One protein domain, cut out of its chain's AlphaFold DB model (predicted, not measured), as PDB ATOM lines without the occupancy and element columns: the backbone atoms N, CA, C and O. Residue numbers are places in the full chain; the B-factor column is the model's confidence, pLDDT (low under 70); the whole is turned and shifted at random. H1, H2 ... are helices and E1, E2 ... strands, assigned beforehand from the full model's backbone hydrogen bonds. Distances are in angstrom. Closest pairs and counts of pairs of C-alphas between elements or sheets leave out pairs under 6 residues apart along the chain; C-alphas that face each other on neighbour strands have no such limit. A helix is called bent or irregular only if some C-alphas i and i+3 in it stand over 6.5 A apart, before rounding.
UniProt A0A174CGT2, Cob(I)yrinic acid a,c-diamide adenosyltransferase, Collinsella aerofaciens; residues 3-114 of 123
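This is residues 3 to 114 of the 123 residues of the protein "Cob(I)yrinic acid a,c-diamide adenosyltransferase" of Collinsella aerofaciens (UniProt A0A174CGT2). A short sheet of two parallel strands, E1 and E2, has H2 and H4 running nearly side by side over one face, H2 by E1 and H4 by E2, with H3 beyond the strands' far ends and H5 by H4. Much of H1 sticks out at one side, and a long tail ending in H6 sticks out with residues 105 to 114. The 112 printed residues, mostly helix by class, run H1 H2 E1 H3 H4 E2 H5 H6; the whole is compact, radius of gyration of the C-alphas 14.8 A, spans 44 by 32 by 29 A.

E1, residues 51 to 55, and E2, residues 83 to 86, are parallel at 6 degrees, with N 52 and O 83 within hydrogen-bond range at 2.8 A. With H3, residues 57 to 62, and H4, residues 68 to 77, between them, they form a strand-helix-strand unit, two parallel neighbours joined through helices, its crossover right-handed. H2, residues 31 to 45, and H4 only just touch, only at their ends, with 3 pairs of C-alphas within 8 A, H2 with residues 42 to 43 alone; the closest C-alphas, of His 43 and Leu 74, are 6.3 A apart, at a shallow tilt of 18 degrees, the same way. H5, residues 92 to 97, is close to but not clearly touching H4, the closest C-alphas, of Arg 68 and Leu 94, 7.2 A apart. H1, residues 11 to 19, and H6, residues 110 to 113, touch no helix. Every O i to N i+4 pair is within range in H2, H3 and H4, but 2 of 5 in H1 and 0 of 2 in H5, where 4 of 6 and 2 of 3 O i to N i+3 pairs are; H6 is too short.

H2 measures 20.8 A, H4 14.6 A, H1 12.8 A and E1 12.4 A. C-alpha 51 opens E1 at (-37.710, 15.625, -39.932); C-alpha 113 ends H6 at (-60.734, 33.064, -60.661). H1 is only just irregular, C-alphas 14 and 17 being 6.52 A apart; H5 is irregular, C-alphas 93 and 96 being 7.5 A apart.

The C-alphas farthest apart, of Pro 79 and Gly 114, are 44.8 A apart. The printed part has no cut; the links H1 to H2 and H5 to H6 are long. Mean pLDDT of the printed part is 93.1, under 70 at residues 5 to 8.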
ATOM      1  N   GLN A   3     -45.483   9.869 -48.877       93.31
ATOM      2  CA  GLN A   3     -46.754  10.345 -49.413       93.31
ATOM      3  C   GLN A   3     -47.798   9.228 -49.482       93.31
ATOM      4  O   GLN A   3     -47.593   8.228 -50.170       93.31
ATOM      5  N   PHE A   4     -48.936   9.418 -48.807       90.56
ATOM      6  CA  PHE A   4     -50.003   8.413 -48.717       90.56
ATOM      7  C   PHE A   4     -50.925   8.361 -49.939       90.56
ATOM      8  O   PHE A   4     -51.446   7.299 -50.282       90.56
ATOM      9  N   ALA A   5     -51.169   9.496 -50.591       68.62
ATOM     10  CA  ALA A   5     -52.196   9.600 -51.617       68.62
ATOM     11  C   ALA A   5     -51.684  10.378 -52.824       68.62
ATOM     12  O   ALA A   5     -51.744  11.601 -52.823       68.62
ATOM     13  N   LYS A   6     -51.203   9.645 -53.839       61.38
ATOM     14  CA  LYS A   6     -51.193  10.009 -55.271       61.38
ATOM     15  C   LYS A   6     -50.410   8.944 -56.053       61.38
ATOM     16  O   LYS A   6     -49.227   9.078 -56.280       61.38
ATOM     17  N   LYS A   7     -51.056   7.889 -56.564       60.94
ATOM     18  CA  LYS A   7     -50.403   6.968 -57.532       60.94
ATOM     19  C   LYS A   7     -50.080   7.622 -58.893       60.94
ATOM     20  O   LYS A   7     -49.671   6.951 -59.835       60.94
ATOM     21  N   LEU A   8     -50.342   8.919 -59.011       66.62
ATOM     22  CA  LEU A   8     -50.126   9.731 -60.192       66.62
ATOM     23  C   LEU A   8     -48.860  10.557 -59.979       66.62
ATOM     24  O   LEU A   8     -48.631  11.091 -58.896       66.62
ATOM     25  N   HIS A   9     -48.065  10.692 -61.037       71.44
ATOM     26  CA  HIS A   9     -46.955  11.628 -61.040       71.44
ATOM     27  C   HIS A   9     -47.509  13.060 -61.041       71.44
ATOM     28  O   HIS A   9     -47.955  13.557 -62.071       71.44
ATOM     29  N   CYS A  10     -47.498  13.702 -59.878       76.12
ATOM     30  CA  CYS A  10     -47.913  15.095 -59.686       76.12
ATOM     31  C   CYS A  10     -46.734  16.076 -59.724       76.12
ATOM     32  O   CYS A  10     -45.577  15.657 -59.626       76.12
ATOM     33  N   ALA A  11     -47.034  17.375 -59.801       82.81
ATOM     34  CA  ALA A  11     -46.070  18.475 -59.886       82.81
ATOM     35  C   ALA A  11     -44.912  18.368 -58.883       82.81
ATOM     36  O   ALA A  11     -43.750  18.590 -59.237       82.81
ATOM     37  N   GLU A  12     -45.217  17.985 -57.640       83.62
ATOM     38  CA  GLU A  12     -44.237  17.832 -56.563       83.62
ATOM     39  C   GLU A  12     -43.097  16.857 -56.900       83.62
ATOM     40  O   GLU A  12     -41.966  17.095 -56.489       83.62
ATOM     41  N   HIS A  13     -43.325  15.836 -57.727       85.75
ATOM     42  CA  HIS A  13     -42.277  14.896 -58.144       85.75
ATOM     43  C   HIS A  13     -41.226  15.544 -59.046       85.75
ATOM     44  O   HIS A  13     -40.061  15.154 -59.022       85.75
ATOM     45  N   GLY A  14     -41.615  16.563 -59.817       84.19
ATOM     46  CA  GLY A  14     -40.684  17.368 -60.605       84.19
ATOM     47  C   GLY A  14     -40.069  18.521 -59.811       84.19
ATOM     48  O   GLY A  14     -38.909  18.877 -60.038       84.19
ATOM     49  N   ALA A  15     -40.833  19.119 -58.894       85.88
ATOM     50  CA  ALA A  15     -40.435  20.322 -58.169       85.88
ATOM     51  C   ALA A  15     -39.607  20.030 -56.906       85.88
ATOM     52  O   ALA A  15     -38.566  20.652 -56.702       85.88
ATOM     53  N   ALA A  16     -40.022  19.073 -56.074       87.38
ATOM     54  CA  ALA A  16     -39.412  18.804 -54.773       87.38
ATOM     55  C   ALA A  16     -37.939  18.355 -54.858       87.38
ATOM     56  O   ALA A  16     -37.132  18.880 -54.086       87.38
ATOM     57  N   PRO A  17     -37.515  17.511 -55.826       87.88
ATOM     58  CA  PRO A  17     -36.098  17.176 -55.972       87.88
ATOM     59  C   PRO A  17     -35.212  18.391 -56.277       87.88
ATOM     60  O   PRO A  17     -34.064  18.433 -55.841       87.88
ATOM     61  N   ARG A  18     -35.740  19.417 -56.962       89.50
ATOM     62  CA  ARG A  18     -35.010  20.677 -57.216       89.50
ATOM     63  C   ARG A  18     -34.786  21.494 -55.942       89.50
ATOM     64  O   ARG A  18     -33.911  22.351 -55.922       89.50
ATOM     65  N   LEU A  19     -35.558  21.211 -54.895       88.75
ATOM     66  CA  LEU A  19     -35.414  21.768 -53.550       88.75
ATOM     67  C   LEU A  19     -34.626  20.835 -52.613       88.75
ATOM     68  O   LEU A  19     -34.526  21.112 -51.422       88.75
ATOM     69  N   GLY A  20     -34.087  19.719 -53.121       90.38
ATOM     70  CA  GLY A  20     -33.383  18.717 -52.313       90.38
ATOM     71  C   GLY A  20     -34.301  17.813 -51.483       90.38
ATOM     72  O   GLY A  20     -33.820  17.061 -50.638       90.38
ATOM     73  N   LEU A  21     -35.617  17.853 -51.713       89.19
ATOM     74  CA  LEU A  21     -36.581  17.026 -50.995       89.19
ATOM     75  C   LEU A  21     -36.801  15.698 -51.722       89.19
ATOM     76  O   LEU A  21     -37.233  15.655 -52.876       89.19
ATOM     77  N   ARG A  22     -36.552  14.595 -51.013       90.81
ATOM     78  CA  ARG A  22     -36.889  13.248 -51.480       90.81
ATOM     79  C   ARG A  22     -38.340  12.915 -51.137       90.81
ATOM     80  O   ARG A  22     -38.721  12.902 -49.960       90.81
ATOM     81  N   ILE A  23     -39.112  12.587 -52.170       90.56
ATOM     82  CA  ILE A  23     -40.463  12.032 -52.061       90.56
ATOM     83  C   ILE A  23     -40.377  10.515 -52.207       90.56
ATOM     84  O   ILE A  23     -39.676  10.009 -53.085       90.56
ATOM     85  N   VAL A  24     -41.075   9.795 -51.336       92.56
ATOM     86  CA  VAL A  24     -41.260   8.348 -51.433       92.56
ATOM     87  C   VAL A  24     -42.751   8.073 -51.547       92.56
ATOM     88  O   VAL A  24     -43.537   8.524 -50.713       92.56
ATOM     89  N   GLN A  25     -43.110   7.332 -52.588       89.75
ATOM     90  CA  GLN A  25     -44.460   6.848 -52.826       89.75
ATOM     91  C   GLN A  25     -44.482   5.328 -52.711       89.75
ATOM     92  O   GLN A  25     -43.471   4.663 -52.940       89.75
ATOM     93  N   ALA A  26     -45.648   4.793 -52.371       92.19
ATOM     94  CA  ALA A  26     -45.880   3.363 -52.386       92.19
ATOM     95  C   ALA A  26     -45.977   2.812 -53.814       92.19
ATOM     96  O   ALA A  26     -46.419   3.497 -54.739       92.19
ATOM     97  N   ASP A  27     -45.624   1.540 -53.962       90.44
ATOM     98  CA  ASP A  27     -45.624   0.798 -55.227       90.44
ATOM     99  C   ASP A  27     -46.599  -0.396 -55.227       90.44
ATOM    100  O   ASP A  27     -46.603  -1.195 -56.160       90.44
ATOM    101  N   ARG A  28     -47.454  -0.522 -54.202       90.81
ATOM    102  CA  ARG A  28     -48.460  -1.598 -54.091       90.81
ATOM    103  C   ARG A  28     -49.661  -1.387 -54.992       90.81
ATOM    104  O   ARG A  28     -49.951  -0.272 -55.395       90.81
ATOM    105  N   ASP A  29     -50.427  -2.439 -55.263       90.19
ATOM    106  CA  ASP A  29     -51.532  -2.396 -56.227       90.19
ATOM    107  C   ASP A  29     -52.767  -1.628 -55.740       90.19
ATOM    108  O   ASP A  29     -53.346  -0.859 -56.514       90.19
ATOM    109  N   THR A  30     -53.129  -1.763 -54.462       91.19
ATOM    110  CA  THR A  30     -54.330  -1.139 -53.887       91.19
ATOM    111  C   THR A  30     -53.998   0.086 -53.027       91.19
ATOM    112  O   THR A  30     -52.908   0.152 -52.453       91.19
ATOM    113  N   PRO A  31     -54.915   1.065 -52.901       90.56
ATOM    114  CA  PRO A  31     -54.728   2.211 -52.010       90.56
ATOM    115  C   PRO A  31     -54.483   1.830 -50.542       90.56
ATOM    116  O   PRO A  31     -53.657   2.452 -49.882       90.56
ATOM    117  N   GLU A  32     -55.155   0.789 -50.051       92.38
ATOM    118  CA  GLU A  32     -54.998   0.242 -48.702       92.38
ATOM    119  C   GLU A  32     -53.576  -0.295 -48.499       92.38
ATOM    120  O   GLU A  32     -52.911   0.040 -47.523       92.38
ATOM    121  N   ALA A  33     -53.080  -1.086 -49.457       94.25
ATOM    122  CA  ALA A  33     -51.727  -1.631 -49.405       94.25
ATOM    123  C   ALA A  33     -50.664  -0.535 -49.565       94.25
ATOM    124  O   ALA A  33     -49.597  -0.620 -48.962       94.25
ATOM    125  N   CYS A  34     -50.958   0.514 -50.341       94.38
ATOM    126  CA  CYS A  34     -50.094   1.685 -50.441       94.38
ATOM    127  C   CYS A  34     -49.977   2.406 -49.097       94.38
ATOM    128  O   CYS A  34     -48.872   2.698 -48.650       94.38
ATOM    129  N   ALA A  35     -51.106   2.665 -48.434       94.94
ATOM    130  CA  ALA A  35     -51.113   3.302 -47.125       94.94
ATOM    131  C   ALA A  35     -50.376   2.458 -46.076       94.94
ATOM    132  O   ALA A  35     -49.575   3.005 -45.320       94.94
ATOM    133  N   ALA A  36     -50.579   1.138 -46.078       95.56
ATOM    134  CA  ALA A  36     -49.856   0.222 -45.198       95.56
ATOM    135  C   ALA A  36     -48.336   0.284 -45.430       95.56
ATOM    136  O   ALA A  36     -47.587   0.463 -44.476       95.56
ATOM    137  N   GLN A  37     -47.880   0.242 -46.687       96.56
ATOM    138  CA  GLN A  37     -46.454   0.355 -47.018       96.56
ATOM    139  C   GLN A  37     -45.858   1.693 -46.561       96.56
ATOM    140  O   GLN A  37     -44.750   1.731 -46.030       96.56
ATOM    141  N   ILE A  38     -46.564   2.806 -46.771       97.06
ATOM    142  CA  ILE A  38     -46.091   4.118 -46.312       97.06
ATOM    143  C   ILE A  38     -46.015   4.169 -44.786       97.06
ATOM    144  O   ILE A  38     -45.057   4.721 -44.244       97.06
ATOM    145  N   LEU A  39     -46.990   3.584 -44.091       97.12
ATOM    146  CA  LEU A  39     -46.982   3.502 -42.638       97.12
ATOM    147  C   LEU A  39     -45.812   2.643 -42.134       97.12
ATOM    148  O   LEU A  39     -45.130   3.061 -41.203       97.12
ATOM    149  N   GLU A  40     -45.526   1.501 -42.762       97.38
ATOM    150  CA  GLU A  40     -44.348   0.669 -42.464       97.38
ATOM    151  C   GLU A  40     -43.046   1.466 -42.636       97.38
ATOM    152  O   GLU A  40     -42.242   1.554 -41.707       97.38
ATOM    153  N   LEU A  41     -42.880   2.151 -43.772       97.69
ATOM    154  CA  LEU A  41     -41.723   3.016 -44.020       97.69
ATOM    155  C   LEU A  41     -41.608   4.150 -42.993       97.69
ATOM    156  O   LEU A  41     -40.498   4.526 -42.616       97.69
ATOM    157  N   ALA A  42     -42.732   4.701 -42.529       97.88
ATOM    158  CA  ALA A  42     -42.732   5.714 -41.482       97.88
ATOM    159  C   ALA A  42     -42.175   5.149 -40.170       97.88
ATOM    160  O   ALA A  42     -41.327   5.793 -39.560       97.88
ATOM    161  N   HIS A  43     -42.578   3.936 -39.778       97.31
ATOM    162  CA  HIS A  43     -42.049   3.262 -38.587       97.31
ATOM    163  C   HIS A  43     -40.542   2.996 -38.693       97.31
ATOM    164  O   HIS A  43     -39.820   3.161 -37.711       97.31
ATOM    165  N   GLU A  44     -40.048   2.619 -39.872       96.75
ATOM    166  CA  GLU A  44     -38.618   2.374 -40.097       96.75
ATOM    167  C   GLU A  44     -37.785   3.662 -40.043       96.75
ATOM    168  O   GLU A  44     -36.679   3.675 -39.493       96.75
ATOM    169  N   GLN A  45     -38.306   4.748 -40.621       96.50
ATOM    170  CA  GLN A  45     -37.564   5.993 -40.818       96.50
ATOM    171  C   GLN A  45     -37.698   6.985 -39.664       96.50
ATOM    172  O   GLN A  45     -36.850   7.870 -39.561       96.50
ATOM    173  N   ILE A  46     -38.706   6.857 -38.789       97.00
ATOM    174  CA  ILE A  46     -38.985   7.832 -37.718       97.00
ATOM    175  C   ILE A  46     -37.767   8.103 -36.822       97.00
ATOM    176  O   ILE A  46     -37.585   9.221 -36.351       97.00
ATOM    177  N   SER A  47     -36.891   7.112 -36.646       96.19
ATOM    178  CA  SER A  47     -35.677   7.233 -35.829       96.19
ATOM    179  C   SER A  47     -34.397   7.514 -36.621       96.19
ATOM    180  O   SER A  47     -33.314   7.519 -36.043       96.19
ATOM    181  N   GLN A  48     -34.498   7.706 -37.936       95.50
ATOM    182  CA  GLN A  48     -33.355   7.849 -38.849       95.50
ATOM    183  C   GLN A  48     -33.232   9.252 -39.456       95.50
ATOM    184  O   GLN A  48     -32.276   9.522 -40.181       95.50
ATOM    185  N   VAL A  49     -34.205  10.128 -39.207       95.62
ATOM    186  CA  VAL A  49     -34.279  11.472 -39.789       95.62
ATOM    187  C   VAL A  49     -34.581  12.502 -38.712       95.62
ATOM    188  O   VAL A  49     -35.301  12.205 -37.765       95.62
ATOM    189  N   ASP A  50     -34.092  13.727 -38.897       96.88
ATOM    190  CA  ASP A  50     -34.436  14.853 -38.019       96.88
ATOM    191  C   ASP A  50     -35.856  15.376 -38.293       96.88
ATOM    192  O   ASP A  50     -36.502  15.918 -37.404       96.88
ATOM    193  N   VAL A  51     -36.360  15.208 -39.524       96.88
ATOM    194  CA  VAL A  51     -37.710  15.625 -39.932       96.88
ATOM    195  C   VAL A  51     -38.355  14.547 -40.800       96.88
ATOM    196  O   VAL A  51     -37.862  14.231 -41.889       96.88
ATOM    197  N   LEU A  52     -39.498  14.021 -40.358       97.50
ATOM    198  CA  LEU A  52     -40.348  13.125 -41.136       97.50
ATOM    199  C   LEU A  52     -41.658  13.828 -41.503       97.50
ATOM    200  O   LEU A  52     -42.422  14.238 -40.637       97.50
ATOM    201  N   ILE A  53     -41.939  13.930 -42.803       97.06
ATOM    202  CA  ILE A  53     -43.183  14.510 -43.326       97.06
ATOM    203  C   ILE A  53     -44.059  13.382 -43.861       97.06
ATOM    204  O   ILE A  53     -43.634  12.684 -44.789       97.06
ATOM    205  N   LEU A  54     -45.258  13.239 -43.296       97.06
ATOM    206  CA  LEU A  54     -46.326  12.363 -43.770       97.06
ATOM    207  C   LEU A  54     -47.335  13.189 -44.562       97.06
ATOM    208  O   LEU A  54     -48.219  13.842 -44.000       97.06
ATOM    209  N   ASP A  55     -47.156  13.172 -45.876       95.19
ATOM    210  CA  ASP A  55     -47.949  13.966 -46.796       95.19
ATOM    211  C   ASP A  55     -49.272  13.271 -47.154       95.19
ATOM    212  O   ASP A  55     -49.300  12.073 -47.457       95.19
ATOM    213  N   GLU A  56     -50.365  14.035 -47.116       93.81
ATOM    214  CA  GLU A  56     -51.744  13.591 -47.376       93.81
ATOM    215  C   GLU A  56     -52.239  12.466 -46.444       93.81
ATOM    216  O   GLU A  56     -53.126  11.679 -46.793       93.81
ATOM    217  N   LEU A  57     -51.715  12.415 -45.213       96.44
ATOM    218  CA  LEU A  57     -52.187  11.498 -44.171       96.44
ATOM    219  C   LEU A  57     -53.683  11.691 -43.889       96.44
ATOM    220  O   LEU A  57     -54.408  10.716 -43.688       96.44
ATOM    221  N   GLY A  58     -54.161  12.939 -43.908       96.25
ATOM    222  CA  GLY A  58     -55.572  13.249 -43.663       96.25
ATOM    223  C   GLY A  58     -56.523  12.530 -44.624       96.25
ATOM    224  O   GLY A  58     -57.560  12.014 -44.206       96.25
ATOM    225  N   GLU A  59     -56.143  12.401 -45.897       93.69
ATOM    226  CA  GLU A  59     -56.929  11.656 -46.882       93.69
ATOM    227  C   GLU A  59     -56.889  10.145 -46.616       93.69
ATOM    228  O   GLU A  59     -57.921   9.475 -46.702       93.69
ATOM    229  N   ALA A  60     -55.732   9.602 -46.223       94.69
ATOM    230  CA  ALA A  60     -55.611   8.195 -45.839       94.69
ATOM    231  C   ALA A  60     -56.485   7.853 -44.622       94.69
ATOM    232  O   ALA A  60     -57.156   6.817 -44.612       94.69
ATOM    233  N   MET A  61     -56.543   8.751 -43.634       96.00
ATOM    234  CA  MET A  61     -57.426   8.615 -42.477       96.00
ATOM    235  C   MET A  61     -58.900   8.726 -42.855       96.00
ATOM    236  O   MET A  61     -59.710   7.896 -42.442       96.00
ATOM    237  N   ARG A  62     -59.261   9.705 -43.692       95.19
ATOM    238  CA  ARG A  62     -60.638   9.895 -44.173       95.19
ATOM    239  C   ARG A  62     -61.169   8.664 -44.907       95.19
ATOM    240  O   ARG A  62     -62.358   8.365 -44.821       95.19
ATOM    241  N   ARG A  63     -60.300   7.953 -45.631       94.00
ATOM    242  CA  ARG A  63     -60.629   6.706 -46.340       94.00
ATOM    243  C   ARG A  63     -60.572   5.454 -45.459       94.00
ATOM    244  O   ARG A  63     -60.957   4.389 -45.927       94.00
ATOM    245  N   GLY A  64     -60.138   5.576 -44.203       95.06
ATOM    246  CA  GLY A  64     -60.061   4.470 -43.246       95.06
ATOM    247  C   GLY A  64     -58.846   3.559 -43.421       95.06
ATOM    248  O   GLY A  64     -58.845   2.454 -42.888       95.06
ATOM    249  N   PHE A  65     -57.825   3.990 -44.164       95.38
ATOM    250  CA  PHE A  65     -56.608   3.197 -44.389       95.38
ATOM    251  C   PHE A  65     -55.575   3.366 -43.287       95.38
ATOM    252  O   PHE A  65     -54.755   2.482 -43.070       95.38
ATOM    253  N   VAL A  66     -55.620   4.515 -42.619       96.81
ATOM    254  CA  VAL A  66     -54.823   4.806 -41.435       96.81
ATOM    255  C   VAL A  66     -55.779   5.208 -40.332       96.81
ATOM    256  O   VAL A  66     -56.661   6.045 -40.522       96.81
ATOM    257  N   THR A  67     -55.631   4.604 -39.168       97.31
ATOM    258  CA  THR A  67     -56.448   4.909 -38.000       97.31
ATOM    259  C   THR A  67     -55.731   5.905 -37.095       97.31
ATOM    260  O   THR A  67     -54.512   6.056 -37.137       97.31
ATOM    261  N   ARG A  68     -56.476   6.569 -36.203       97.62
ATOM    262  CA  ARG A  68     -55.874   7.384 -35.135       97.62
ATOM    263  C   ARG A  68     -54.869   6.578 -34.302       97.62
ATOM    264  O   ARG A  68     -53.811   7.098 -33.974       97.62
ATOM    265  N   LYS A  69     -55.171   5.304 -34.026       98.19
ATOM    266  CA  LYS A  69     -54.300   4.408 -33.258       98.19
ATOM    267  C   LYS A  69     -52.961   4.158 -33.957       98.19
ATOM    268  O   LYS A  69     -51.938   4.077 -33.286       98.19
ATOM    269  N   ASP A  70     -52.958   4.061 -35.284       97.75
ATOM    270  CA  ASP A  70     -51.719   3.909 -36.055       97.75
ATOM    271  C   ASP A  70     -50.821   5.144 -35.904       97.75
ATOM    272  O   ASP A  70     -49.610   5.022 -35.730       97.75
ATOM    273  N   VAL A  71     -51.422   6.339 -35.900       97.81
ATOM    274  CA  VAL A  71     -50.692   7.598 -35.690       97.81
ATOM    275  C   VAL A  71     -50.188   7.720 -34.251       97.81
ATOM    276  O   VAL A  71     -49.034   8.085 -34.044       97.81
ATOM    277  N   GLU A  72     -51.004   7.365 -33.255       97.88
ATOM    278  CA  GLU A  72     -50.582   7.302 -31.846       97.88
ATOM    279  C   GLU A  72     -49.396   6.343 -31.659       97.88
ATOM    280  O   GLU A  72     -48.431   6.678 -30.973       97.88
ATOM    281  N   GLY A  73     -49.435   5.178 -32.316       97.62
ATOM    282  CA  GLY A  73     -48.339   4.211 -32.319       97.62
ATOM    283  C   GLY A  73     -47.051   4.787 -32.909       97.62
ATOM    284  O   GLY A  73     -45.985   4.639 -32.313       97.62
ATOM    285  N   LEU A  74     -47.148   5.505 -34.028       97.38
ATOM    286  CA  LEU A  74     -45.994   6.157 -34.643       97.38
ATOM    287  C   LEU A  74     -45.411   7.266 -33.751       97.38
ATOM    288  O   LEU A  74     -44.195   7.340 -33.584       97.38
ATOM    289  N   ILE A  75     -46.264   8.102 -33.150       97.19
ATOM    290  CA  ILE A  75     -45.841   9.168 -32.226       97.19
ATOM    291  C   ILE A  75     -45.127   8.573 -31.007       97.19
ATOM    292  O   ILE A  75     -44.102   9.104 -30.588       97.19
ATOM    293  N   ALA A  76     -45.613   7.449 -30.473       96.50
ATOM    294  CA  ALA A  76     -44.990   6.779 -29.331       96.50
ATOM    295  C   ALA A  76     -43.573   6.249 -29.627       96.50
ATOM    296  O   ALA A  76     -42.760   6.135 -28.710       96.50
ATOM    297  N   LEU A  77     -43.268   5.929 -30.889       96.25
ATOM    298  CA  LEU A  77     -41.943   5.474 -31.329       96.25
ATOM    299  C   LEU A  77     -41.003   6.625 -31.707       96.25
ATOM    300  O   LEU A  77     -39.794   6.415 -31.817       96.25
ATOM    301  N   LYS A  78     -41.546   7.826 -31.926       96.81
ATOM    302  CA  LYS A  78     -40.801   8.991 -32.400       96.81
ATOM    303  C   LYS A  78     -39.765   9.446 -31.362       96.81
ATOM    304  O   LYS A  78     -40.150   9.824 -30.252       96.81
ATOM    305  N   PRO A  79     -38.467   9.522 -31.712       97.12
ATOM    306  CA  PRO A  79     -37.473  10.130 -30.836       97.12
ATOM    307  C   PRO A  79     -37.777  11.601 -30.541       97.12
ATOM    308  O   PRO A  79     -38.432  12.308 -31.312       97.12
ATOM    309  N   THR A  80     -37.238  12.104 -29.434       95.31
ATOM    310  CA  THR A  80     -37.317  13.532 -29.089       95.31
ATOM    311  C   THR A  80     -36.530  14.420 -30.055       95.31
ATOM    312  O   THR A  80     -36.804  15.610 -30.133       95.31
ATOM    313  N   THR A  81     -35.582  13.851 -30.803       96.31
ATOM    314  CA  THR A  81     -34.775  14.547 -31.815       96.31
ATOM    315  C   THR A  81     -35.462  14.668 -33.174       96.31
ATOM    316  O   THR A  81     -34.956  15.385 -34.027       96.31
ATOM    317  N   THR A  82     -36.584  13.972 -33.386       98.06
ATOM    318  CA  THR A  82     -37.286  13.945 -34.675       98.06
ATOM    319  C   THR A  82     -38.534  14.818 -34.641       98.06
ATOM    320  O   THR A  82     -39.412  14.626 -33.793       98.06
ATOM    321  N   GLU A  83     -38.664  15.705 -35.623       98.12
ATOM    322  CA  GLU A  83     -39.889  16.439 -35.927       98.12
ATOM    323  C   GLU A  83     -40.794  15.598 -36.841       98.12
ATOM    324  O   GLU A  83     -40.358  15.114 -37.889       98.12
ATOM    325  N   LEU A  84     -42.061  15.417 -36.464       98.19
ATOM    326  CA  LEU A  84     -43.048  14.685 -37.263       98.19
ATOM    327  C   LEU A  84     -44.122  15.650 -37.765       98.19
ATOM    328  O   LEU A  84     -44.905  16.178 -36.982       98.19
ATOM    329  N   MET A  85     -44.186  15.843 -39.079       98.19
ATOM    330  CA  MET A  85     -45.149  16.733 -39.724       98.19
ATOM    331  C   MET A  85     -46.239  15.924 -40.423       98.19
ATOM    332  O   MET A  85     -45.945  15.077 -41.267       98.19
ATOM    333  N   LEU A  86     -47.499  16.215 -40.106       97.81
ATOM    334  CA  LEU A  86     -48.670  15.571 -40.700       97.81
ATOM    335  C   LEU A  86     -49.404  16.578 -41.590       97.81
ATOM    336  O   LEU A  86     -49.739  17.670 -41.128       97.81
ATOM    337  N   THR A  87     -49.673  16.229 -42.850       96.56
ATOM    338  CA  THR A  87     -50.409  17.106 -43.778       96.56
ATOM    339  C   THR A  87     -51.698  16.454 -44.278       96.56
ATOM    340  O   THR A  87     -51.907  15.238 -44.200       96.56
ATOM    341  N   GLY A  88     -52.590  17.291 -44.801       94.62
ATOM    342  CA  GLY A  88     -53.866  16.874 -45.364       94.62
ATOM    343  C   GLY A  88     -55.058  17.460 -44.615       94.62
ATOM    344  O   GLY A  88     -54.952  18.052 -43.538       94.62
ATOM    345  N   ARG A  89     -56.233  17.321 -45.223       94.44
ATOM    346  CA  ARG A  89     -57.496  17.821 -44.662       94.44
ATOM    347  C   ARG A  89     -58.009  16.861 -43.589       94.44
ATOM    348  O   ARG A  89     -57.768  15.664 -43.656       94.44
ATOM    349  N   GLY A  90     -58.778  17.378 -42.631       93.44
ATOM    350  CA  GLY A  90     -59.472  16.533 -41.651       93.44
ATOM    351  C   GLY A  90     -58.587  15.959 -40.541       93.44
ATOM    352  O   GLY A  90     -58.995  15.000 -39.902       93.44
ATOM    353  N   LEU A  91     -57.414  16.550 -40.285       96.50
ATOM    354  CA  LEU A  91     -56.501  16.130 -39.211       96.50
ATOM    355  C   LEU A  91     -56.810  16.741 -37.833       96.50
ATOM    356  O   LEU A  91     -56.181  16.366 -36.850       96.50
ATOM    357  N   LEU A  92     -57.801  17.636 -37.724       94.94
ATOM    358  CA  LEU A  92     -58.218  18.213 -36.436       94.94
ATOM    359  C   LEU A  92     -58.531  17.177 -35.333       94.94
ATOM    360  O   LEU A  92     -58.245  17.477 -34.177       94.94
ATOM    361  N   PRO A  93     -59.047  15.961 -35.619       95.00
ATOM    362  CA  PRO A  93     -59.211  14.918 -34.602       95.00
ATOM    363  C   PRO A  93     -57.910  14.383 -33.982       95.00
ATOM    364  O   PRO A  93     -57.994  13.548 -33.086       95.00
ATOM    365  N   LEU A  94     -56.735  14.794 -34.472       96.94
ATOM    366  CA  LEU A  94     -55.424  14.502 -33.881       96.94
ATOM    367  C   LEU A  94     -54.813  15.718 -33.171       96.94
ATOM    368  O   LEU A  94     -53.667  15.650 -32.738       96.94
ATOM    369  N   ALA A  95     -55.530  16.844 -33.079       96.62
ATOM    370  CA  ALA A  95     -54.984  18.085 -32.531       96.62
ATOM    371  C   ALA A  95     -54.509  17.941 -31.078       96.62
ATOM    372  O   ALA A  95     -53.580  18.626 -30.672       96.62
ATOM    373  N   ASP A  96     -55.114  17.035 -30.309       97.56
ATOM    374  CA  ASP A  96     -54.714  16.725 -28.936       97.56
ATOM    375  C   ASP A  96     -53.382  15.963 -28.833       97.56
ATOM    376  O   ASP A  96     -52.792  15.918 -27.759       97.56
ATOM    377  N   LEU A  97     -52.898  15.388 -29.939       96.81
ATOM    378  CA  LEU A  97     -51.614  14.688 -30.023       96.81
ATOM    379  C   LEU A  97     -50.473  15.582 -30.532       96.81
ATOM    380  O   LEU A  97     -49.326  15.140 -30.545       96.81
ATOM    381  N   ALA A  98     -50.777  16.790 -31.013       97.12
ATOM    382  CA  ALA A  98     -49.827  17.652 -31.703       97.12
ATOM    383  C   ALA A  98     -49.395  18.838 -30.836       97.12
ATOM    384  O   ALA A  98     -50.227  19.523 -30.243       97.12
ATOM    385  N   ASP A  99     -48.096  19.139 -30.842       97.69
ATOM    386  CA  ASP A  99     -47.550  20.333 -30.184       97.69
ATOM    387  C   ASP A  99     -47.915  21.628 -30.934       97.69
ATOM    388  O   ASP A  99     -48.079  22.692 -30.334       97.69
ATOM    389  N   LEU A 100     -48.064  21.542 -32.262       98.00
ATOM    390  CA  LEU A 100     -48.410  22.656 -33.140       98.00
ATOM    391  C   LEU A 100     -49.451  22.223 -34.175       98.00
ATOM    392  O   LEU A 100     -49.265  21.250 -34.902       98.00
ATOM    393  N   VAL A 101     -50.520  23.011 -34.304       98.00
ATOM    394  CA  VAL A 101     -51.558  22.818 -35.324       98.00
ATOM    395  C   VAL A 101     -51.736  24.108 -36.113       98.00
ATOM    396  O   VAL A 101     -51.999  25.164 -35.542       98.00
ATOM    397  N   THR A 102     -51.617  24.021 -37.440       97.62
ATOM    398  CA  THR A 102     -51.892  25.133 -38.362       97.62
ATOM    399  C   THR A 102     -53.040  24.768 -39.297       97.62
ATOM    400  O   THR A 102     -53.002  23.735 -39.961       97.62
ATOM    401  N   GLU A 103     -54.051  25.635 -39.382       95.75
ATOM    402  CA  GLU A 103     -55.184  25.491 -40.302       95.75
ATOM    403  C   GLU A 103     -55.041  26.471 -41.478       95.75
ATOM    404  O   GLU A 103     -55.177  27.685 -41.323       95.75
ATOM    405  N   MET A 104     -54.782  25.945 -42.677       94.75
ATOM    406  CA  MET A 104     -54.723  26.742 -43.906       94.75
ATOM    407  C   MET A 104     -56.145  27.020 -44.414       94.75
ATOM    408  O   MET A 104     -56.799  26.130 -44.961       94.75
ATOM    409  N   ARG A 105     -56.628  28.259 -44.261       93.50
ATOM    410  CA  ARG A 105     -57.920  28.703 -44.812       93.50
ATOM    411  C   ARG A 105     -57.709  29.437 -46.139       93.50
ATOM    412  O   ARG A 105     -56.984  30.432 -46.153       93.50
ATOM    413  N   PRO A 106     -58.328  28.997 -47.251       93.56
ATOM    414  CA  PRO A 106     -58.160  29.653 -48.541       93.56
ATOM    415  C   PRO A 106     -58.915  30.990 -48.556       93.56
ATOM    416  O   PRO A 106     -60.104  31.040 -48.849       93.56
ATOM    417  N   VAL A 107     -58.226  32.085 -48.220       95.75
ATOM    418  CA  VAL A 107     -58.783  33.452 -48.316       95.75
ATOM    419  C   VAL A 107     -58.959  33.869 -49.779       95.75
ATOM    420  O   VAL A 107     -59.890  34.595 -50.118       95.75
ATOM    421  N   LYS A 108     -58.058  33.402 -50.646       94.94
ATOM    422  CA  LYS A 108     -58.101  33.585 -52.094       94.94
ATOM    423  C   LYS A 108     -57.404  32.402 -52.763       94.94
ATOM    424  O   LYS A 108     -56.338  31.995 -52.298       94.94
ATOM    425  N   HIS A 109     -57.960  31.887 -53.855       93.56
ATOM    426  CA  HIS A 109     -57.345  30.811 -54.627       93.56
ATOM    427  C   HIS A 109     -57.499  31.053 -56.138       93.56
ATOM    428  O   HIS A 109     -58.553  31.478 -56.594       93.56
ATOM    429  N   TYR A 110     -56.461  30.763 -56.937       92.38
ATOM    430  CA  TYR A 110     -56.479  30.965 -58.401       92.38
ATOM    431  C   TYR A 110     -57.619  30.207 -59.094       92.38
ATOM    432  O   TYR A 110     -58.192  30.683 -60.069       92.38
ATOM    433  N   PHE A 111     -57.967  29.040 -58.549       92.00
ATOM    434  CA  PHE A 111     -59.108  28.247 -59.006       92.00
ATOM    435  C   PHE A 111     -60.430  29.026 -58.971       92.00
ATOM    436  O   PHE A 111     -61.232  28.893 -59.891       92.00
ATOM    437  N   ASP A 112     -60.632  29.886 -57.967       92.94
ATOM    438  CA  ASP A 112     -61.856  30.685 -57.828       92.94
ATOM    439  C   ASP A 112     -61.954  31.776 -58.911       92.94
ATOM    440  O   ASP A 112     -63.042  32.246 -59.233       92.94
ATOM    441  N   GLU A 113     -60.821  32.149 -59.514       93.56
ATOM    442  CA  GLU A 113     -60.734  33.064 -60.661       93.56
ATOM    443  C   GLU A 113     -60.791  32.322 -62.013       93.56
ATOM    444  O   GLU A 113     -60.590  32.923 -63.069       93.56
ATOM    445  N   GLY A 114     -61.060  31.013 -62.003       93.81
ATOM    446  CA  GLY A 114     -61.168  30.182 -63.203       93.81
ATOM    447  C   GLY A 114     -59.832  29.692 -63.763       93.81
ATOM    448  O   GLY A 114     -59.813  29.081 -64.834       93.81
TER     449      GLY A 114